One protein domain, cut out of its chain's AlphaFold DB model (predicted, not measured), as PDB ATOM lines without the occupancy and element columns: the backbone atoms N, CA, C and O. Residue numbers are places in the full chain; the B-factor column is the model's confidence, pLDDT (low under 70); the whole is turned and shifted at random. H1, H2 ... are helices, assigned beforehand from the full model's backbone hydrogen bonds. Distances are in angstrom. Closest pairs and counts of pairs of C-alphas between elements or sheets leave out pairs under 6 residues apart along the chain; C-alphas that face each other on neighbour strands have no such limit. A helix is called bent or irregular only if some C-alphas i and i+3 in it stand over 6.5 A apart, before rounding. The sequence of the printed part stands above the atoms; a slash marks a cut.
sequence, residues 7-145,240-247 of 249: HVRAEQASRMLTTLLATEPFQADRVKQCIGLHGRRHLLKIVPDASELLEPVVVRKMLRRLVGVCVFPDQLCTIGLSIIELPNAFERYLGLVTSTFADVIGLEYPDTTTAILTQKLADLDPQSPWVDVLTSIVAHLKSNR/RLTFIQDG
ATOM      1  N   HIS A   7     420.501 651.368 453.495       52.56
ATOM      2  CA  HIS A   7     419.095 650.978 453.566       52.56
ATOM      3  C   HIS A   7     418.634 650.161 452.347       52.56
ATOM      4  O   HIS A   7     417.909 649.186 452.517       52.56
ATOM      5  N   VAL A   8     419.115 650.478 451.141       56.38
ATOM      6  CA  VAL A   8     418.759 649.758 449.902       56.38
ATOM      7  C   VAL A   8     419.449 648.392 449.853       56.38
ATOM      8  O   VAL A   8     418.827 647.393 449.494       56.38
ATOM      9  N   ARG A   9     420.708 648.317 450.306       54.56
ATOM     10  CA  ARG A   9     421.431 647.042 450.467       54.56
ATOM     11  C   ARG A   9     420.752 646.134 451.498       54.56
ATOM     12  O   ARG A   9     420.646 644.930 451.281       54.56
ATOM     13  N   ALA A  10     420.243 646.720 452.589       51.84
ATOM     14  CA  ALA A  10     419.498 646.004 453.625       51.84
ATOM     15  C   ALA A  10     418.241 645.328 453.078       51.84
ATOM     16  O   ALA A  10     417.996 644.162 453.374       51.84
ATOM     17  N   GLU A  11     417.456 646.075 452.304       54.59
ATOM     18  CA  GLU A  11     416.174 645.636 451.763       54.59
ATOM     19  C   GLU A  11     416.354 644.572 450.667       54.59
ATOM     20  O   GLU A  11     415.606 643.600 450.593       54.59
ATOM     21  N   GLN A  12     417.407 644.682 449.855       56.66
ATOM     22  CA  GLN A  12     417.749 643.651 448.873       56.66
ATOM     23  C   GLN A  12     418.208 642.345 449.534       56.66
ATOM     24  O   GLN A  12     417.738 641.270 449.157       56.66
ATOM     25  N   ALA A  13     419.077 642.418 450.547       52.38
ATOM     26  CA  ALA A  13     419.530 641.241 451.292       52.38
ATOM     27  C   ALA A  13     418.387 640.558 452.055       52.38
ATOM     28  O   ALA A  13     418.323 639.333 452.136       52.38
ATOM     29  N   SER A  14     417.462 641.366 452.562       55.69
ATOM     30  CA  SER A  14     416.181 640.960 453.123       55.69
ATOM     31  C   SER A  14     415.378 640.100 452.140       55.69
ATOM     32  O   SER A  14     415.096 638.936 452.417       55.69
ATOM     33  N   ARG A  15     415.054 640.640 450.962       60.53
ATOM     34  CA  ARG A  15     414.245 639.932 449.965       60.53
ATOM     35  C   ARG A  15     414.932 638.640 449.537       60.53
ATOM     36  O   ARG A  15     414.281 637.604 449.460       60.53
ATOM     37  N   MET A  16     416.257 638.676 449.376       59.31
ATOM     38  CA  MET A  16     417.062 637.486 449.107       59.31
ATOM     39  C   MET A  16     416.968 636.440 450.221       59.31
ATOM     40  O   MET A  16     416.789 635.269 449.907       59.31
ATOM     41  N   LEU A  17     417.054 636.819 451.500       58.62
ATOM     42  CA  LEU A  17     416.919 635.888 452.626       58.62
ATOM     43  C   LEU A  17     415.544 635.218 452.646       58.62
ATOM     44  O   LEU A  17     415.470 634.000 452.778       58.62
ATOM     45  N   THR A  18     414.468 635.979 452.449       60.75
ATOM     46  CA  THR A  18     413.102 635.436 452.392       60.75
ATOM     47  C   THR A  18     412.944 634.457 451.236       60.75
ATOM     48  O   THR A  18     412.417 633.361 451.424       60.75
ATOM     49  N   THR A  19     413.451 634.810 450.051       64.19
ATOM     50  CA  THR A  19     413.445 633.909 448.895       64.19
ATOM     51  C   THR A  19     414.258 632.649 449.182       64.19
ATOM     52  O   THR A  19     413.745 631.556 448.997       64.19
ATOM     53  N   LEU A  20     415.475 632.771 449.716       60.97
ATOM     54  CA  LEU A  20     416.356 631.632 450.002       60.97
ATOM     55  C   LEU A  20     415.800 630.690 451.080       60.97
ATOM     56  O   LEU A  20     416.020 629.482 451.013       60.97
ATOM     57  N   LEU A  21     415.079 631.228 452.068       63.69
ATOM     58  CA  LEU A  21     414.410 630.438 453.103       63.69
ATOM     59  C   LEU A  21     413.165 629.711 452.562       63.69
ATOM     60  O   LEU A  21     412.845 628.626 453.056       63.69
ATOM     61  N   ALA A  22     412.494 630.276 451.552       64.38
ATOM     62  CA  ALA A  22     411.298 629.716 450.916       64.38
ATOM     63  C   ALA A  22     411.585 628.770 449.733       64.38
ATOM     64  O   ALA A  22     410.750 627.926 449.422       64.38
ATOM     65  N   THR A  23     412.729 628.907 449.056       67.31
ATOM     66  CA  THR A  23     413.057 628.136 447.845       67.31
ATOM     67  C   THR A  23     413.392 626.675 448.128       67.31
ATOM     68  O   THR A  23     414.048 626.366 449.124       67.31
ATOM     69  N   GLU A  24     413.031 625.807 447.179       67.31
ATOM     70  CA  GLU A  24     413.573 624.453 447.038       67.31
ATOM     71  C   GLU A  24     414.484 624.387 445.797       67.31
ATOM     72  O   GLU A  24     414.068 624.849 444.731       67.31
ATOM     73  N   PRO A  25     415.709 623.831 445.883       69.75
ATOM     74  CA  PRO A  25     416.363 623.289 447.077       69.75
ATOM     75  C   PRO A  25     416.886 624.385 448.021       69.75
ATOM     76  O   PRO A  25     417.377 625.428 447.580       69.75
ATOM     77  N   PHE A  26     416.837 624.127 449.328       68.81
ATOM     78  CA  PHE A  26     417.326 625.058 450.345       68.81
ATOM     79  C   PHE A  26     418.845 625.298 450.257       68.81
ATOM     80  O   PHE A  26     419.652 624.376 450.378       68.81
ATOM     81  N   GLN A  27     419.255 626.561 450.100       70.62
ATOM     82  CA  GLN A  27     420.663 626.952 449.939       70.62
ATOM     83  C   GLN A  27     421.273 627.440 451.264       70.62
ATOM     84  O   GLN A  27     421.521 628.636 451.448       70.62
ATOM     85  N   ALA A  28     421.538 626.508 452.186       63.50
ATOM     86  CA  ALA A  28     422.028 626.799 453.540       63.50
ATOM     87  C   ALA A  28     423.274 627.707 453.569       63.50
ATOM     88  O   ALA A  28     423.336 628.644 454.364       63.50
ATOM     89  N   ASP A  29     424.244 627.484 452.678       66.38
ATOM     90  CA  ASP A  29     425.488 628.265 452.648       66.38
ATOM     91  C   ASP A  29     425.263 629.727 452.251       66.38
ATOM     92  O   ASP A  29     425.911 630.625 452.791       66.38
ATOM     93  N   ARG A  30     424.291 629.996 451.372       62.66
ATOM     94  CA  ARG A  30     423.932 631.369 450.994       62.66
ATOM     95  C   ARG A  30     423.194 632.078 452.117       62.66
ATOM     96  O   ARG A  30     423.457 633.249 452.361       62.66
ATOM     97  N   VAL A  31     422.335 631.364 452.846       63.25
ATOM     98  CA  VAL A  31     421.680 631.905 454.046       63.25
ATOM     99  C   VAL A  31     422.726 632.254 455.107       63.25
ATOM    100  O   VAL A  31     422.711 633.372 455.619       63.25
ATOM    101  N   LYS A  32     423.708 631.377 455.366       64.00
ATOM    102  CA  LYS A  32     424.827 631.662 456.287       64.00
ATOM    103  C   LYS A  32     425.624 632.894 455.872       64.00
ATOM    104  O   LYS A  32     425.925 633.730 456.719       64.00
ATOM    105  N   GLN A  33     425.940 633.032 454.584       62.94
ATOM    106  CA  GLN A  33     426.637 634.210 454.061       62.94
ATOM    107  C   GLN A  33     425.806 635.485 454.239       62.94
ATOM    108  O   GLN A  33     426.323 636.486 454.728       62.94
ATOM    109  N   CYS A  34     424.513 635.452 453.911       59.25
ATOM    110  CA  CYS A  34     423.628 636.603 454.074       59.25
ATOM    111  C   CYS A  34     423.496 637.034 455.544       59.25
ATOM    112  O   CYS A  34     423.526 638.232 455.821       59.25
ATOM    113  N   ILE A  35     423.416 636.080 456.474       62.00
ATOM    114  CA  ILE A  35     423.321 636.341 457.919       62.00
ATOM    115  C   ILE A  35     424.656 636.833 458.493       62.00
ATOM    116  O   ILE A  35     424.674 637.777 459.281       62.00
ATOM    117  N   GLY A  36     425.782 636.259 458.058       55.28
ATOM    118  CA  GLY A  36     427.121 636.707 458.453       55.28
ATOM    119  C   GLY A  36     427.460 638.122 457.973       55.28
ATOM    120  O   GLY A  36     428.196 638.835 458.648       55.28
ATOM    121  N   LEU A  37     426.894 638.551 456.839       49.56
ATOM    122  CA  LEU A  37     427.077 639.897 456.281       49.56
ATOM    123  C   LEU A  37     426.153 640.955 456.914       49.56
ATOM    124  O   LEU A  37     426.481 642.139 456.889       49.56
ATOM    125  N   HIS A  38     425.013 640.555 457.486       52.06
ATOM    126  CA  HIS A  38     423.987 641.475 457.986       52.06
ATOM    127  C   HIS A  38     423.765 641.282 459.486       52.06
ATOM    128  O   HIS A  38     422.837 640.607 459.927       52.06
ATOM    129  N   GLY A  39     424.624 641.917 460.286       50.28
ATOM    130  CA  GLY A  39     424.485 641.940 461.738       50.28
ATOM    131  C   GLY A  39     423.108 642.447 462.191       50.28
ATOM    132  O   GLY A  39     422.650 643.491 461.736       50.28
ATOM    133  N   ARG A  40     422.478 641.702 463.111       50.59
ATOM    134  CA  ARG A  40     421.340 642.105 463.966       50.59
ATOM    135  C   ARG A  40     420.217 642.885 463.257       50.59
ATOM    136  O   ARG A  40     419.850 643.968 463.706       50.59
ATOM    137  N   ARG A  41     419.650 642.381 462.155       51.69
ATOM    138  CA  ARG A  41     418.482 643.034 461.527       51.69
ATOM    139  C   ARG A  41     417.213 642.195 461.664       51.69
ATOM    140  O   ARG A  41     417.214 640.997 461.415       51.69
ATOM    141  N   HIS A  42     416.147 642.874 462.088       52.38
ATOM    142  CA  HIS A  42     414.805 642.338 462.306       52.38
ATOM    143  C   HIS A  42     414.214 641.750 461.021       52.38
ATOM    144  O   HIS A  42     414.236 642.408 459.979       52.38
ATOM    145  N   LEU A  43     413.594 640.571 461.128       46.38
ATOM    146  CA  LEU A  43     412.824 639.938 460.049       46.38
ATOM    147  C   LEU A  43     411.695 640.836 459.490       46.38
ATOM    148  O   LEU A  43     411.274 640.677 458.351       46.38
ATOM    149  N   LEU A  44     411.235 641.836 460.241       41.81
ATOM    150  CA  LEU A  44     410.186 642.761 459.787       41.81
ATOM    151  C   LEU A  44     410.666 643.829 458.808       41.81
ATOM    152  O   LEU A  44     409.883 644.313 458.003       41.81
ATOM    153  N   LYS A  45     411.966 644.152 458.797       46.56
ATOM    154  CA  LYS A  45     412.551 644.848 457.639       46.56
ATOM    155  C   LYS A  45     412.806 643.882 456.485       46.56
ATOM    156  O   LYS A  45     413.154 644.327 455.398       46.56
ATOM    157  N   ILE A  46     412.683 642.575 456.747       48.47
ATOM    158  CA  ILE A  46     412.997 641.509 455.805       48.47
ATOM    159  C   ILE A  46     411.813 641.174 454.879       48.47
ATOM    160  O   ILE A  46     412.019 640.657 453.777       48.47
ATOM    161  N   VAL A  47     410.595 641.549 455.271       47.75
ATOM    162  CA  VAL A  47     409.365 641.252 454.534       47.75
ATOM    163  C   VAL A  47     408.427 642.471 454.571       47.75
ATOM    164  O   VAL A  47     407.549 642.526 455.426       47.75
ATOM    165  N   PRO A  48     408.606 643.466 453.679       42.69
ATOM    166  CA  PRO A  48     407.802 644.691 453.708       42.69
ATOM    167  C   PRO A  48     406.325 644.466 453.339       42.69
ATOM    168  O   PRO A  48     405.480 645.236 453.772       42.69
ATOM    169  N   ASP A  49     406.013 643.386 452.602       45.25
ATOM    170  CA  ASP A  49     404.716 643.219 451.915       45.25
ATOM    171  C   ASP A  49     403.975 641.892 452.195       45.25
ATOM    172  O   ASP A  49     402.927 641.647 451.607       45.25
ATOM    173  N   ALA A  50     404.477 640.990 453.051       47.09
ATOM    174  CA  ALA A  50     403.877 639.645 453.192       47.09
ATOM    175  C   ALA A  50     403.017 639.429 454.449       47.09
ATOM    176  O   ALA A  50     402.648 638.290 454.753       47.09
ATOM    177  N   SER A  51     402.662 640.504 455.155       48.50
ATOM    178  CA  SER A  51     401.723 640.465 456.285       48.50
ATOM    179  C   SER A  51     400.342 639.907 455.897       48.50
ATOM    180  O   SER A  51     399.664 639.334 456.749       48.50
ATOM    181  N   GLU A  52     399.956 639.987 454.619       48.53
ATOM    182  CA  GLU A  52     398.671 639.476 454.120       48.53
ATOM    183  C   GLU A  52     398.718 638.039 453.558       48.53
ATOM    184  O   GLU A  52     397.673 637.398 453.468       48.53
ATOM    185  N   LEU A  53     399.895 637.476 453.238       51.53
ATOM    186  CA  LEU A  53     399.997 636.262 452.397       51.53
ATOM    187  C   LEU A  53     400.837 635.105 452.956       51.53
ATOM    188  O   LEU A  53     400.850 634.029 452.360       51.53
ATOM    189  N   LEU A  54     401.541 635.271 454.079       65.94
ATOM    190  CA  LEU A  54     402.330 634.164 454.627       65.94
ATOM    191  C   LEU A  54     401.445 633.186 455.406       65.94
ATOM    192  O   LEU A  54     400.934 633.494 456.482       65.94
ATOM    193  N   GLU A  55     401.281 631.981 454.865       72.88
ATOM    194  CA  GLU A  55     400.651 630.883 455.590       72.88
ATOM    195  C   GLU A  55     401.492 630.484 456.821       72.88
ATOM    196  O   GLU A  55     402.727 630.436 456.741       72.88
ATOM    197  N   PRO A  56     400.862 630.107 457.951       74.00
ATOM    198  CA  PRO A  56     401.569 629.649 459.152       74.00
ATOM    199  C   PRO A  56     402.549 628.501 458.920       74.00
ATOM    200  O   PRO A  56     403.562 628.399 459.617       74.00
ATOM    201  N   VAL A  57     402.278 627.660 457.923       77.06
ATOM    202  CA  VAL A  57     403.159 626.566 457.505       77.06
ATOM    203  C   VAL A  57     404.474 627.109 456.942       77.06
ATOM    204  O   VAL A  57     405.549 626.644 457.324       77.06
ATOM    205  N   VAL A  58     404.413 628.149 456.105       76.56
ATOM    206  CA  VAL A  58     405.594 628.778 455.498       76.56
ATOM    207  C   VAL A  58     406.448 629.456 456.567       76.56
ATOM    208  O   VAL A  58     407.656 629.227 456.620       76.56
ATOM    209  N   VAL A  59     405.832 630.219 457.474       76.50
ATOM    210  CA  VAL A  59     406.551 630.887 458.577       76.50
ATOM    211  C   VAL A  59     407.220 629.862 459.494       76.50
ATOM    212  O   VAL A  59     408.386 630.017 459.858       76.50
ATOM    213  N   ARG A  60     406.522 628.767 459.818       78.31
ATOM    214  CA  ARG A  60     407.084 627.657 460.597       78.31
ATOM    215  C   ARG A  60     408.298 627.040 459.906       78.31
ATOM    216  O   ARG A  60     409.321 626.834 460.556       78.31
ATOM    217  N   LYS A  61     408.197 626.759 458.607       78.25
ATOM    218  CA  LYS A  61     409.286 626.181 457.806       78.25
ATOM    219  C   LYS A  61     410.496 627.116 457.757       78.25
ATOM    220  O   LYS A  61     411.621 626.669 457.975       78.25
ATOM    221  N   MET A  62     410.274 628.418 457.575       78.12
ATOM    222  CA  MET A  62     411.332 629.431 457.626       78.12
ATOM    223  C   MET A  62     412.021 629.480 458.994       78.12
ATOM    224  O   MET A  62     413.249 629.453 459.051       78.12
ATOM    225  N   LEU A  63     411.259 629.508 460.093       78.00
ATOM    226  CA  LEU A  63     411.819 629.526 461.448       78.00
ATOM    227  C   LEU A  63     412.636 628.270 461.755       78.00
ATOM    228  O   LEU A  63     413.741 628.387 462.278       78.00
ATOM    229  N   ARG A  64     412.137 627.079 461.397       80.06
ATOM    230  CA  ARG A  64     412.887 625.823 461.573       80.06
ATOM    231  C   ARG A  64     414.207 625.877 460.808       80.06
ATOM    232  O   ARG A  64     415.260 625.670 461.402       80.06
ATOM    233  N   ARG A  65     414.181 626.261 459.530       80.06
ATOM    234  CA  ARG A  65     415.398 626.412 458.714       80.06
ATOM    235  C   ARG A  65     416.378 627.417 459.308       80.06
ATOM    236  O   ARG A  65     417.579 627.154 459.323       80.06
ATOM    237  N   LEU A  66     415.880 628.535 459.834       77.88
ATOM    238  CA  LEU A  66     416.707 629.517 460.529       77.88
ATOM    239  C   LEU A  66     417.352 628.927 461.779       77.88
ATOM    240  O   LEU A  66     418.550 629.092 461.949       77.88
ATOM    241  N   VAL A  67     416.622 628.187 462.610       80.00
ATOM    242  CA  VAL A  67     417.209 627.486 463.767       80.00
ATOM    243  C   VAL A  67     418.261 626.465 463.328       80.00
ATOM    244  O   VAL A  67     419.313 626.357 463.951       80.00
ATOM    245  N   GLY A  68     418.014 625.722 462.248       79.50
ATOM    246  CA  GLY A  68     418.971 624.741 461.731       79.50
ATOM    247  C   GLY A  68     420.273 625.365 461.213       79.50
ATOM    248  O   GLY A  68     421.312 624.701 461.196       79.50
ATOM    249  N   VAL A  69     420.236 626.635 460.798       75.62
ATOM    250  CA  VAL A  69     421.358 627.329 460.146       75.62
ATOM    251  C   VAL A  69     422.054 628.352 461.046       75.62
ATOM    252  O   VAL A  69     423.274 628.513 460.951       75.62
ATOM    253  N   CYS A  70     421.312 629.053 461.898       71.56
ATOM    254  CA  CYS A  70     421.817 630.121 462.747       71.56
ATOM    255  C   CYS A  70     422.349 629.568 464.064       71.56
ATOM    256  O   CYS A  70     421.650 628.863 464.782       71.56
ATOM    257  N   VAL A  71     423.561 629.987 464.420       70.75
ATOM    258  CA  VAL A  71     424.190 629.645 465.706       70.75
ATOM    259  C   VAL A  71     424.089 630.806 466.709       70.75
ATOM    260  O   VAL A  71     424.430 630.648 467.875       70.75
ATOM    261  N   PHE A  72     423.610 631.979 466.272       80.88
ATOM    262  CA  PHE A  72     423.538 633.186 467.097       80.88
ATOM    263  C   PHE A  72     422.159 633.338 467.762       80.88
ATOM    264  O   PHE A  72     421.190 633.662 467.063       80.88
ATOM    265  N   PRO A  73     422.057 633.173 469.093       84.56
ATOM    266  CA  PRO A  73     420.775 633.217 469.795       84.56
ATOM    267  C   PRO A  73     420.089 634.584 469.710       84.56
ATOM    268  O   PRO A  73     418.884 634.643 469.478       84.56
ATOM    269  N   ASP A  74     420.849 635.684 469.775       83.81
ATOM    270  CA  ASP A  74     420.318 637.049 469.632       83.81
ATOM    271  C   ASP A  74     419.486 637.219 468.358       83.81
ATOM    272  O   ASP A  74     418.404 637.812 468.359       83.81
ATOM    273  N   GLN A  75     420.011 636.696 467.249       80.44
ATOM    274  CA  GLN A  75     419.377 636.809 465.945       80.44
ATOM    275  C   GLN A  75     418.120 635.946 465.902       80.44
ATOM    276  O   GLN A  75     417.075 636.445 465.499       80.44
ATOM    277  N   LEU A  76     418.191 634.702 466.380       84.06
ATOM    278  CA  LEU A  76     417.039 633.801 466.449       84.06
ATOM    279  C   LEU A  76     415.893 634.394 467.275       84.06
ATOM    280  O   LEU A  76     414.754 634.413 466.810       84.06
ATOM    281  N   CYS A  77     416.194 634.948 468.449       86.69
ATOM    282  CA  CYS A  77     415.200 635.594 469.299       86.69
ATOM    283  C   CYS A  77     414.611 636.842 468.639       86.69
ATOM    284  O   CYS A  77     413.395 637.014 468.623       86.69
ATOM    285  N   THR A  78     415.445 637.696 468.041       83.88
ATOM    286  CA  THR A  78     414.981 638.915 467.358       83.88
ATOM    287  C   THR A  78     414.052 638.582 466.189       83.88
ATOM    288  O   THR A  78     413.023 639.226 465.992       83.88
ATOM    289  N   ILE A  79     414.410 637.558 465.418       78.81
ATOM    290  CA  ILE A  79     413.640 637.026 464.294       78.81
ATOM    291  C   ILE A  79     412.315 636.437 464.791       78.81
ATOM    292  O   ILE A  79     411.261 636.804 464.274       78.81
ATOM    293  N   GLY A  80     412.341 635.582 465.813       83.69
ATOM    294  CA  GLY A  80     411.132 634.984 466.382       83.69
ATOM    295  C   GLY A  80     410.176 636.026 466.967       83.69
ATOM    296  O   GLY A  80     408.977 635.973 466.708       83.69
ATOM    297  N   LEU A  81     410.699 637.024 467.685       86.62
ATOM    298  CA  LEU A  81     409.905 638.113 468.266       86.62
ATOM    299  C   LEU A  81     409.290 639.022 467.207       86.62
ATOM    300  O   LEU A  81     408.241 639.606 467.437       86.62
ATOM    301  N   SER A  82     409.908 639.122 466.035       82.50
ATOM    302  CA  SER A  82     409.372 639.934 464.948       82.50
ATOM    303  C   SER A  82     408.010 639.420 464.438       82.50
ATOM    304  O   SER A  82     407.202 640.185 463.927       82.50
ATOM    305  N   ILE A  83     407.693 638.138 464.650       82.69
ATOM    306  CA  ILE A  83     406.387 637.564 464.289       82.69
ATOM    307  C   ILE A  83     405.260 638.186 465.120       82.69
ATOM    308  O   ILE A  83     404.141 638.315 464.635       82.69
ATOM    309  N   ILE A  84     405.558 638.604 466.352       84.31
ATOM    310  CA  ILE A  84     404.590 639.203 467.280       84.31
ATOM    311  C   ILE A  84     404.097 640.565 466.777       84.31
ATOM    312  O   ILE A  84     402.972 640.955 467.072       84.31
ATOM    313  N   GLU A  85     404.914 641.273 465.998       82.06
ATOM    314  CA  GLU A  85     404.587 642.608 465.479       82.06
ATOM    315  C   GLU A  85     403.748 642.540 464.187       82.06
ATOM    316  O   GLU A  85     403.379 643.574 463.633       82.06
ATOM    317  N   LEU A  86     403.422 641.335 463.696       79.62
ATOM    318  CA  LEU A  86     402.548 641.147 462.537       79.62
ATOM    319  C   LEU A  86     401.066 641.404 462.889       79.62
ATOM    320  O   LEU A  86     400.626 641.147 464.015       79.62
ATOM    321  N   PRO A  87     400.245 641.852 461.922       74.12
ATOM    322  CA  PRO A  87     398.807 641.989 462.137       74.12
ATOM    323  C   PRO A  87     398.165 640.623 462.418       74.12
ATOM    324  O   PRO A  87     398.498 639.620 461.784       74.12
ATOM    325  N   ASN A  88     397.240 640.579 463.384       80.69
ATOM    326  CA  ASN A  88     396.575 639.357 463.864       80.69
ATOM    327  C   ASN A  88     397.555 638.248 464.299       80.69
ATOM    328  O   ASN A  88     397.230 637.057 464.249       80.69
ATOM    329  N   ALA A  89     398.771 638.620 464.723       83.19
ATOM    330  CA  ALA A  89     399.809 637.651 465.051       83.19
ATOM    331  C   ALA A  89     399.407 636.707 466.181       83.19
ATOM    332  O   ALA A  89     399.755 635.528 466.149       83.19
ATOM    333  N   PHE A  90     398.683 637.226 467.174       86.62
ATOM    334  CA  PHE A  90     398.285 636.449 468.340       86.62
ATOM    335  C   PHE A  90     397.418 635.254 467.930       86.62
ATOM    336  O   PHE A  90     397.756 634.113 468.215       86.62
ATOM    337  N   GLU A  91     396.365 635.479 467.152       86.94
ATOM    338  CA  GLU A  91     395.444 634.417 466.732       86.94
ATOM    339  C   GLU A  91     396.099 633.408 465.778       86.94
ATOM    340  O   GLU A  91     395.825 632.210 465.847       86.94
ATOM    341  N   ARG A  92     396.985 633.877 464.889       84.06
ATOM    342  CA  ARG A  92     397.565 633.042 463.823       84.06
ATOM    343  C   ARG A  92     398.831 632.300 464.242       84.06
ATOM    344  O   ARG A  92     399.074 631.194 463.761       84.06
ATOM    345  N   TYR A  93     399.649 632.897 465.107       86.62
ATOM    346  CA  TYR A  93     401.008 632.424 465.386       86.62
ATOM    347  C   TYR A  93     401.284 632.120 466.855       86.62
ATOM    348  O   TYR A  93     402.400 631.697 467.146       86.62
ATOM    349  N   LEU A  94     400.315 632.250 467.768       89.06
ATOM    350  CA  LEU A  94     400.513 631.940 469.191       89.06
ATOM    351  C   LEU A  94     401.197 630.584 469.404       89.06
ATOM    352  O   LEU A  94     402.272 630.520 469.993       89.06
ATOM    353  N   GLY A  95     400.633 629.503 468.856       88.00
ATOM    354  CA  GLY A  95     401.213 628.165 469.013       88.00
ATOM    355  C   GLY A  95     402.611 628.030 468.399       88.00
ATOM    356  O   GLY A  95     403.458 627.307 468.927       88.00
ATOM    357  N   LEU A  96     402.883 628.752 467.306       85.88
ATOM    358  CA  LEU A  96     404.194 628.749 466.659       85.88
ATOM    359  C   LEU A  96     405.235 629.480 467.508       85.88
ATOM    360  O   LEU A  96     406.317 628.946 467.725       85.88
ATOM    361  N   VAL A  97     404.915 630.675 468.004       88.12
ATOM    362  CA  VAL A  97     405.816 631.473 468.844       88.12
ATOM    363  C   VAL A  97     406.097 630.735 470.149       88.12
ATOM    364  O   VAL A  97     407.261 630.566 470.505       88.12
ATOM    365  N   THR A  98     405.063 630.206 470.810       90.75
ATOM    366  CA  THR A  98     405.221 629.466 472.067       90.75
ATOM    367  C   THR A  98     406.119 628.245 471.897       90.75
ATOM    368  O   THR A  98     407.107 628.130 472.617       90.75
ATOM    369  N   SER A  99     405.855 627.379 470.912       87.94
ATOM    370  CA  SER A  99     406.699 626.194 470.669       87.94
ATOM    371  C   SER A  99     408.119 626.558 470.226       87.94
ATOM    372  O   SER A  99     409.090 625.946 470.663       87.94
ATOM    373  N   THR A 100     408.280 627.601 469.407       88.00
ATOM    374  CA  THR A 100     409.609 628.037 468.953       88.00
ATOM    375  C   THR A 100     410.455 628.550 470.118       88.00
ATOM    376  O   THR A 100     411.626 628.191 470.224       88.00
ATOM    377  N   PHE A 101     409.892 629.357 471.017       90.81
ATOM    378  CA  PHE A 101     410.647 629.892 472.151       90.81
ATOM    379  C   PHE A 101     410.805 628.896 473.301       90.81
ATOM    380  O   PHE A 101     411.871 628.878 473.910       90.81
ATOM    381  N   ALA A 102     409.805 628.064 473.594       89.31
ATOM    382  CA  ALA A 102     409.888 627.097 474.687       89.31
ATOM    383  C   ALA A 102     410.702 625.849 474.304       89.31
ATOM    384  O   ALA A 102     411.625 625.474 475.026       89.31
ATOM    385  N   ASP A 103     410.411 625.240 473.150       86.50
ATOM    386  CA  ASP A 103     410.883 623.883 472.825       86.50
ATOM    387  C   ASP A 103     412.120 623.859 471.922       86.50
ATOM    388  O   ASP A 103     412.787 622.825 471.795       86.50
ATOM    389  N   VAL A 104     412.412 624.982 471.261       86.31
ATOM    390  CA  VAL A 104     413.475 625.074 470.258       86.31
ATOM    391  C   VAL A 104     414.559 626.054 470.698       86.31
ATOM    392  O   VAL A 104     415.639 625.626 471.096       86.31
ATOM    393  N   ILE A 105     414.286 627.360 470.667       88.88
ATOM    394  CA  ILE A 105     415.295 628.389 470.959       88.88
ATOM    395  C   ILE A 105     415.634 628.399 472.451       88.88
ATOM    396  O   ILE A 105     416.806 628.315 472.798       88.88
ATOM    397  N   GLY A 106     414.639 628.455 473.339       88.75
ATOM    398  CA  GLY A 106     414.874 628.520 474.784       88.75
ATOM    399  C   GLY A 106     415.398 627.218 475.382       88.75
ATOM    400  O   GLY A 106     416.084 627.248 476.404       88.75
ATOM    401  N   LEU A 107     415.146 626.079 474.729       86.19
ATOM    402  CA  LEU A 107     415.775 624.818 475.104       86.19
ATOM    403  C   LEU A 107     417.282 624.841 474.818       86.19
ATOM    404  O   LEU A 107     418.056 624.404 475.667       86.19
ATOM    405  N   GLU A 108     417.692 625.343 473.651       86.94
ATOM    406  CA  GLU A 108     419.103 625.404 473.247       86.94
ATOM    407  C   GLU A 108     419.860 626.575 473.887       86.94
ATOM    408  O   GLU A 108     421.026 626.420 474.234       86.94
ATOM    409  N   TYR A 109     419.204 627.719 474.082       89.81
ATOM    410  CA  TYR A 109     419.804 628.976 474.540       89.81
ATOM    411  C   TYR A 109     418.975 629.617 475.665       89.81
ATOM    412  O   TYR A 109     418.372 630.681 475.473       89.81
ATOM    413  N   PRO A 110     418.853 628.966 476.829       89.62
ATOM    414  CA  PRO A 110     418.003 629.430 477.927       89.62
ATOM    415  C   PRO A 110     418.332 630.849 478.407       89.62
ATOM    416  O   PRO A 110     417.418 631.624 478.701       89.62
ATOM    417  N   ASP A 111     419.610 631.208 478.508       89.56
ATOM    418  CA  ASP A 111     420.025 632.425 479.204       89.56
ATOM    419  C   ASP A 111     419.813 633.642 478.309       89.56
ATOM    420  O   ASP A 111     419.146 634.601 478.705       89.56
ATOM    421  N   THR A 112     420.270 633.564 477.061       91.25
ATOM    422  CA  THR A 112     420.025 634.610 476.065       91.25
ATOM    423  C   THR A 112     418.532 634.758 475.790       91.25
ATOM    424  O   THR A 112     418.022 635.878 475.725       91.25
ATOM    425  N   THR A 113     417.791 633.648 475.686       92.12
ATOM    426  CA  THR A 113     416.344 633.703 475.432       92.12
ATOM    427  C   THR A 113     415.607 634.367 476.585       92.12
ATOM    428  O   THR A 113     414.821 635.286 476.361       92.12
ATOM    429  N   THR A 114     415.871 633.963 477.830       92.94
ATOM    430  CA  THR A 114     415.219 634.582 478.993       92.94
ATOM    431  C   THR A 114     415.570 636.061 479.126       92.94
ATOM    432  O   THR A 114     414.670 636.854 479.403       92.94
ATOM    433  N   ALA A 115     416.821 636.458 478.876       92.50
ATOM    434  CA  ALA A 115     417.234 637.860 478.905       92.50
ATOM    435  C   ALA A 115     416.482 638.701 477.859       92.50
ATOM    436  O   ALA A 115     415.885 639.721 478.209       92.50
ATOM    437  N   ILE A 116     416.436 638.245 476.604       91.88
ATOM    438  CA  ILE A 116     415.775 638.971 475.510       91.88
ATOM    439  C   ILE A 116     414.258 639.027 475.709       91.88
ATOM    440  O   ILE A 116     413.658 640.083 475.518       91.88
ATOM    441  N   LEU A 117     413.624 637.927 476.125       92.38
ATOM    442  CA  LEU A 117     412.187 637.920 476.411       92.38
ATOM    443  C   LEU A 117     411.839 638.842 477.585       92.38
ATOM    444  O   LEU A 117     410.847 639.561 477.517       92.38
ATOM    445  N   THR A 118     412.672 638.876 478.631       92.81
ATOM    446  CA  THR A 118     412.486 639.797 479.766       92.81
ATOM    447  C   THR A 118     412.613 641.253 479.327       92.81
ATOM    448  O   THR A 118     411.813 642.087 479.740       92.81
ATOM    449  N   GLN A 119     413.578 641.563 478.457       92.25
ATOM    450  CA  GLN A 119     413.711 642.899 477.886       92.25
ATOM    451  C   GLN A 119     412.486 643.266 477.037       92.25
ATOM    452  O   GLN A 119     411.912 644.333 477.221       92.25
ATOM    453  N   LYS A 120     412.027 642.362 476.165       89.69
ATOM    454  CA  LYS A 120     410.851 642.606 475.321       89.69
ATOM    455  C   LYS A 120     409.576 642.802 476.143       89.69
ATOM    456  O   LYS A 120     408.756 643.631 475.774       89.69
ATOM    457  N   LEU A 121     409.421 642.074 477.250       91.06
ATOM    458  CA  LEU A 121     408.319 642.257 478.201       91.06
ATOM    459  C   LEU A 121     408.306 643.661 478.822       91.06
ATOM    460  O   LEU A 121     407.227 644.186 479.062       91.06
ATOM    461  N   ALA A 122     409.472 644.274 479.054       90.38
ATOM    462  CA  ALA A 122     409.556 645.642 479.568       90.38
ATOM    463  C   ALA A 122     409.138 646.700 478.529       90.38
ATOM    464  O   ALA A 122     408.642 647.759 478.905       90.38
ATOM    465  N   ASP A 123     409.318 646.398 477.239       89.19
ATOM    466  CA  ASP A 123     408.975 647.290 476.125       89.19
ATOM    467  C   ASP A 123     407.530 647.103 475.615       89.19
ATOM    468  O   ASP A 123     407.034 647.909 474.825       89.19
ATOM    469  N   LEU A 124     406.859 646.016 476.008       88.19
ATOM    470  CA  LEU A 124     405.503 645.675 475.576       88.19
ATOM    471  C   LEU A 124     404.444 646.461 476.358       88.19
ATOM    472  O   LEU A 124     404.582 646.706 477.554       88.19
ATOM    473  N   ASP A 125     403.341 646.792 475.683       87.38
ATOM    474  CA  ASP A 125     402.145 647.315 476.346       87.38
ATOM    475  C   ASP A 125     401.626 646.279 477.366       87.38
ATOM    476  O   ASP A 125     401.379 645.131 476.974       87.38
ATOM    477  N   PRO A 126     401.431 646.650 478.649       87.44
ATOM    478  CA  PRO A 126     400.878 645.762 479.668       87.44
ATOM    479  C   PRO A 126     399.530 645.128 479.305       87.44
ATOM    480  O   PRO A 126     399.195 644.080 479.850       87.44
ATOM    481  N   GLN A 127     398.748 645.743 478.411       87.31
ATOM    482  CA  GLN A 127     397.465 645.191 477.953       87.31
ATOM    483  C   GLN A 127     397.596 644.212 476.779       87.31
ATOM    484  O   GLN A 127     396.598 643.650 476.324       87.31
ATOM    485  N   SER A 128     398.808 643.992 476.269       88.19
ATOM    486  CA  SER A 128     399.039 643.074 475.162       88.19
ATOM    487  C   SER A 128     398.761 641.625 475.583       88.19
ATOM    488  O   SER A 128     399.293 641.164 476.595       88.19
ATOM    489  N   PRO A 129     398.031 640.835 474.773       89.06
ATOM    490  CA  PRO A 129     397.773 639.425 475.075       89.06
ATOM    491  C   PRO A 129     399.058 638.575 475.071       89.06
ATOM    492  O   PRO A 129     399.088 637.459 475.587       89.06
ATOM    493  N   TRP A 130     400.154 639.105 474.517       90.88
ATOM    494  CA  TRP A 130     401.464 638.460 474.525       90.88
ATOM    495  C   TRP A 130     402.163 638.491 475.886       90.88
ATOM    496  O   TRP A 130     403.059 637.675 476.101       90.88
ATOM    497  N   VAL A 131     401.779 639.391 476.800       91.94
ATOM    498  CA  VAL A 131     402.439 639.523 478.109       91.94
ATOM    499  C   VAL A 131     402.349 638.218 478.898       91.94
ATOM    500  O   VAL A 131     403.378 637.700 479.333       91.94
ATOM    501  N   ASP A 132     401.156 637.633 479.007       91.75
ATOM    502  CA  ASP A 132     400.945 636.389 479.756       91.75
ATOM    503  C   ASP A 132     401.705 635.212 479.135       91.75
ATOM    504  O   ASP A 132     402.331 634.411 479.835       91.75
ATOM    505  N   VAL A 133     401.709 635.140 477.802       92.81
ATOM    506  CA  VAL A 133     402.377 634.077 477.044       92.81
ATOM    507  C   VAL A 133     403.886 634.137 477.243       92.81
ATOM    508  O   VAL A 133     404.503 633.145 477.632       92.81
ATOM    509  N   LEU A 134     404.496 635.299 477.012       92.69
ATOM    510  CA  LEU A 134     405.939 635.468 477.162       92.69
ATOM    511  C   LEU A 134     406.369 635.300 478.623       92.69
ATOM    512  O   LEU A 134     407.404 634.689 478.886       92.69
ATOM    513  N   THR A 135     405.556 635.761 479.576       93.94
ATOM    514  CA  THR A 135     405.801 635.551 481.011       93.94
ATOM    515  C   THR A 135     405.782 634.064 481.363       93.94
ATOM    516  O   THR A 135     406.682 633.589 482.059       93.94
ATOM    517  N   SER A 136     404.814 633.308 480.838       93.06
ATOM    518  CA  SER A 136     404.734 631.855 481.015       93.06
ATOM    519  C   SER A 136     405.963 631.143 480.445       93.06
ATOM    520  O   SER A 136     406.559 630.306 481.125       93.06
ATOM    521  N   ILE A 137     406.414 631.530 479.247       92.69
ATOM    522  CA  ILE A 137     407.626 630.979 478.625       92.69
ATOM    523  C   ILE A 137     408.858 631.280 479.485       92.69
ATOM    524  O   ILE A 137     409.639 630.377 479.777       92.69
ATOM    525  N   VAL A 138     409.035 632.521 479.946       93.12
ATOM    526  CA  VAL A 138     410.167 632.890 480.813       93.12
ATOM    527  C   VAL A 138     410.145 632.094 482.118       93.12
ATOM    528  O   VAL A 138     411.192 631.610 482.555       93.12
ATOM    529  N   ALA A 139     408.974 631.929 482.736       91.56
ATOM    530  CA  ALA A 139     408.820 631.120 483.941       91.56
ATOM    531  C   ALA A 139     409.194 629.651 483.681       91.56
ATOM    532  O   ALA A 139     409.965 629.080 484.452       91.56
ATOM    533  N   HIS A 140     408.732 629.082 482.566       90.06
ATOM    534  CA  HIS A 140     409.049 627.716 482.148       90.06
ATOM    535  C   HIS A 140     410.555 627.503 481.919       90.06
ATOM    536  O   HIS A 140     411.139 626.528 482.399       90.06
ATOM    537  N   LEU A 141     411.220 628.437 481.235       89.12
ATOM    538  CA  LEU A 141     412.663 628.362 480.989       89.12
ATOM    539  C   LEU A 141     413.473 628.457 482.288       89.12
ATOM    540  O   LEU A 141     414.466 627.746 482.447       89.12
ATOM    541  N   LYS A 142     413.031 629.288 483.241       87.12
ATOM    542  CA  LYS A 142     413.651 629.388 484.569       87.12
ATOM    543  C   LYS A 142     413.420 628.133 485.411       87.12
ATOM    544  O   LYS A 142     414.351 627.696 486.081       87.12
ATOM    545  N   SER A 143     412.227 627.533 485.368       83.19
ATOM    546  CA  SER A 143     411.929 626.306 486.120       83.19
ATOM    547  C   SER A 143     412.654 625.081 485.566       83.19
ATOM    548  O   SER A 143     413.037 624.199 486.328       83.19
ATOM    549  N   ASN A 144     412.922 625.041 484.258       75.31
ATOM    550  CA  ASN A 144     413.654 623.951 483.603       75.31
ATOM    551  C   ASN A 144     415.176 623.983 483.839       75.31
ATOM    552  O   ASN A 144     415.937 623.298 483.149       75.31
ATOM    553  N   ARG A 145     415.648 624.731 484.839       74.25
ATOM    554  CA  ARG A 145     417.039 624.719 485.320       74.25
ATOM    555  C   ARG A 145     417.311 623.564 486.285       74.25
ATOM    556  O   ARG A 145     418.024 623.708 487.269       74.25
ATOM    557  N   ARG A 240     419.402 619.609 464.111       83.88
ATOM    558  CA  ARG A 240     419.486 620.783 463.226       83.88
ATOM    559  C   ARG A 240     419.338 620.412 461.755       83.88
ATOM    560  O   ARG A 240     418.729 621.171 461.004       83.88
ATOM    561  N   LEU A 241     419.843 619.248 461.348       84.25
ATOM    562  CA  LEU A 241     419.646 618.739 459.991       84.25
ATOM    563  C   LEU A 241     418.172 618.438 459.709       84.25
ATOM    564  O   LEU A 241     417.704 618.804 458.632       84.25
ATOM    565  N   THR A 242     417.418 617.884 460.665       84.88
ATOM    566  CA  THR A 242     415.971 617.674 460.472       84.88
ATOM    567  C   THR A 242     415.249 619.000 460.258       84.88
ATOM    568  O   THR A 242     414.458 619.123 459.335       84.88
ATOM    569  N   PHE A 243     415.593 620.058 461.001       82.62
ATOM    570  CA  PHE A 243     414.997 621.380 460.772       82.62
ATOM    571  C   PHE A 243     415.261 621.966 459.376       82.62
ATOM    572  O   PHE A 243     414.475 622.785 458.897       82.62
ATOM    573  N   ILE A 244     416.356 621.563 458.731       78.88
ATOM    574  CA  ILE A 244     416.677 621.943 457.353       78.88
ATOM    575  C   ILE A 244     415.892 621.076 456.355       78.88
ATOM    576  O   ILE A 244     415.398 621.598 455.352       78.88
ATOM    577  N   GLN A 245     415.785 619.776 456.641       75.56
ATOM    578  CA  GLN A 245     415.201 618.748 455.774       75.56
ATOM    579  C   GLN A 245     413.673 618.654 455.830       75.56
ATOM    580  O   GLN A 245     413.092 618.225 454.840       75.56
ATOM    581  N   ASP A 246     413.023 619.084 456.917       61.50
ATOM    582  CA  ASP A 246     411.559 619.058 457.121       61.50
ATOM    583  C   ASP A 246     410.809 620.065 456.215       61.50
ATOM    584  O   ASP A 246     409.867 620.744 456.622       61.50
ATOM    585  N   GLY A 247     411.248 620.208 454.967       51.12
ATOM    586  CA  GLY A 247     410.523 620.909 453.926       51.12
ATOM    587  C   GLY A 247     409.366 620.116 453.316       51.12
ATOM    588  O   GLY A 247     408.591 620.750 452.602       51.12
TER     589      GLY A 247
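AT A GLANCE: This is residues 7 to 145 and 240 to 247 of the 249 residues of an uncharacterized protein of Ramlibacter sp. WS9 (UniProt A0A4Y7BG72). Five helices, H3 to H7, make an up-and-down bundle in a zigzag, with H3, H5 and H7 in one row and H4 and H6 in another beside it. A hairpin of two helices, H1 and H2, crosses the H3 end of the bundle, and the short H8 packs on H3. The printed part has 147 residues with eight named helices, H1 to H8 in chain order, and no named strand; its class is all helix. It is compact, with a radius of gyration of the C-alphas of 14.8 A and spans of 38 by 30 by 27 A.

HOW THE PARTS SIT: The longest helix, H5, residues 89 to 108, is irregular, with C-alphas 92 and 95 8.0 A apart, and has a kink of 37 degrees near residue 96. H4, residues 73 to 85, touches H5 at a shallow tilt of 12 degrees, opposite ways; the closest C-alphas, of Ile 83 and Ala 89, are 6.6 A apart. H7, residues 130 to 143, touches H5 the same way at 17 degrees, a shallow tilt, closest at the C-alphas of Ala 102 and Ile 137, 6.0 A. H6, residues 110 to 123, forms a hairpin with H7, closest at the C-alphas of Thr 114 and Val 138, 5.6 A. H3, residues 56 to 69, is the hub, touching five helices, and runs the same way as H5, closest at the C-alphas of Arg 60 and Leu 96, 6.8 A. H1, residues 7 to 22, touches H3 with residues 21 to 22 alone, about perpendicular at 78 degrees; the closest C-alphas, of Leu 21 and Met 62, are 5.6 A apart. H2, residues 28 to 37, forms a hairpin with H1, closest at the C-alphas of Leu 17 and Val 31, 6.4 A. H8, residues 240 to 245, touches residues 64 to 69 of H3 at a steep tilt of 46 degrees, closest at the C-alphas of Gly 68 and Arg 240, 4.3 A. H1 and H7 are apart. Every O i to N i+4 pair is within hydrogen-bond range in H1, H2, H3, H6, H7 and H8, against 6 of 9 in H4 and 11 of 16 in H5.

IN THESE COORDINATES: H1 begins at C-alpha 7 (419.095, 650.978, 453.566) and is 22.8 A long. H5 measures 24.3 A from C-alpha 89 (399.809, 637.651, 465.051), and H6 20.1 A. H8 ends at C-alpha 245 (415.201, 618.748, 455.774).

THE WHOLE: The two C-alphas farthest apart, of Val 8 and Ser 143, are 43.7 A apart. Residues 146 to 239 are not printed, and C-alphas 145 and 240 are 22.6 A apart across the cut. The link from H2 to H3, residues 38 to 55, is long. Mean pLDDT of the printed part is 75.5; residues 7 to 26, 28 to 54 and 246 to 247 are under 70.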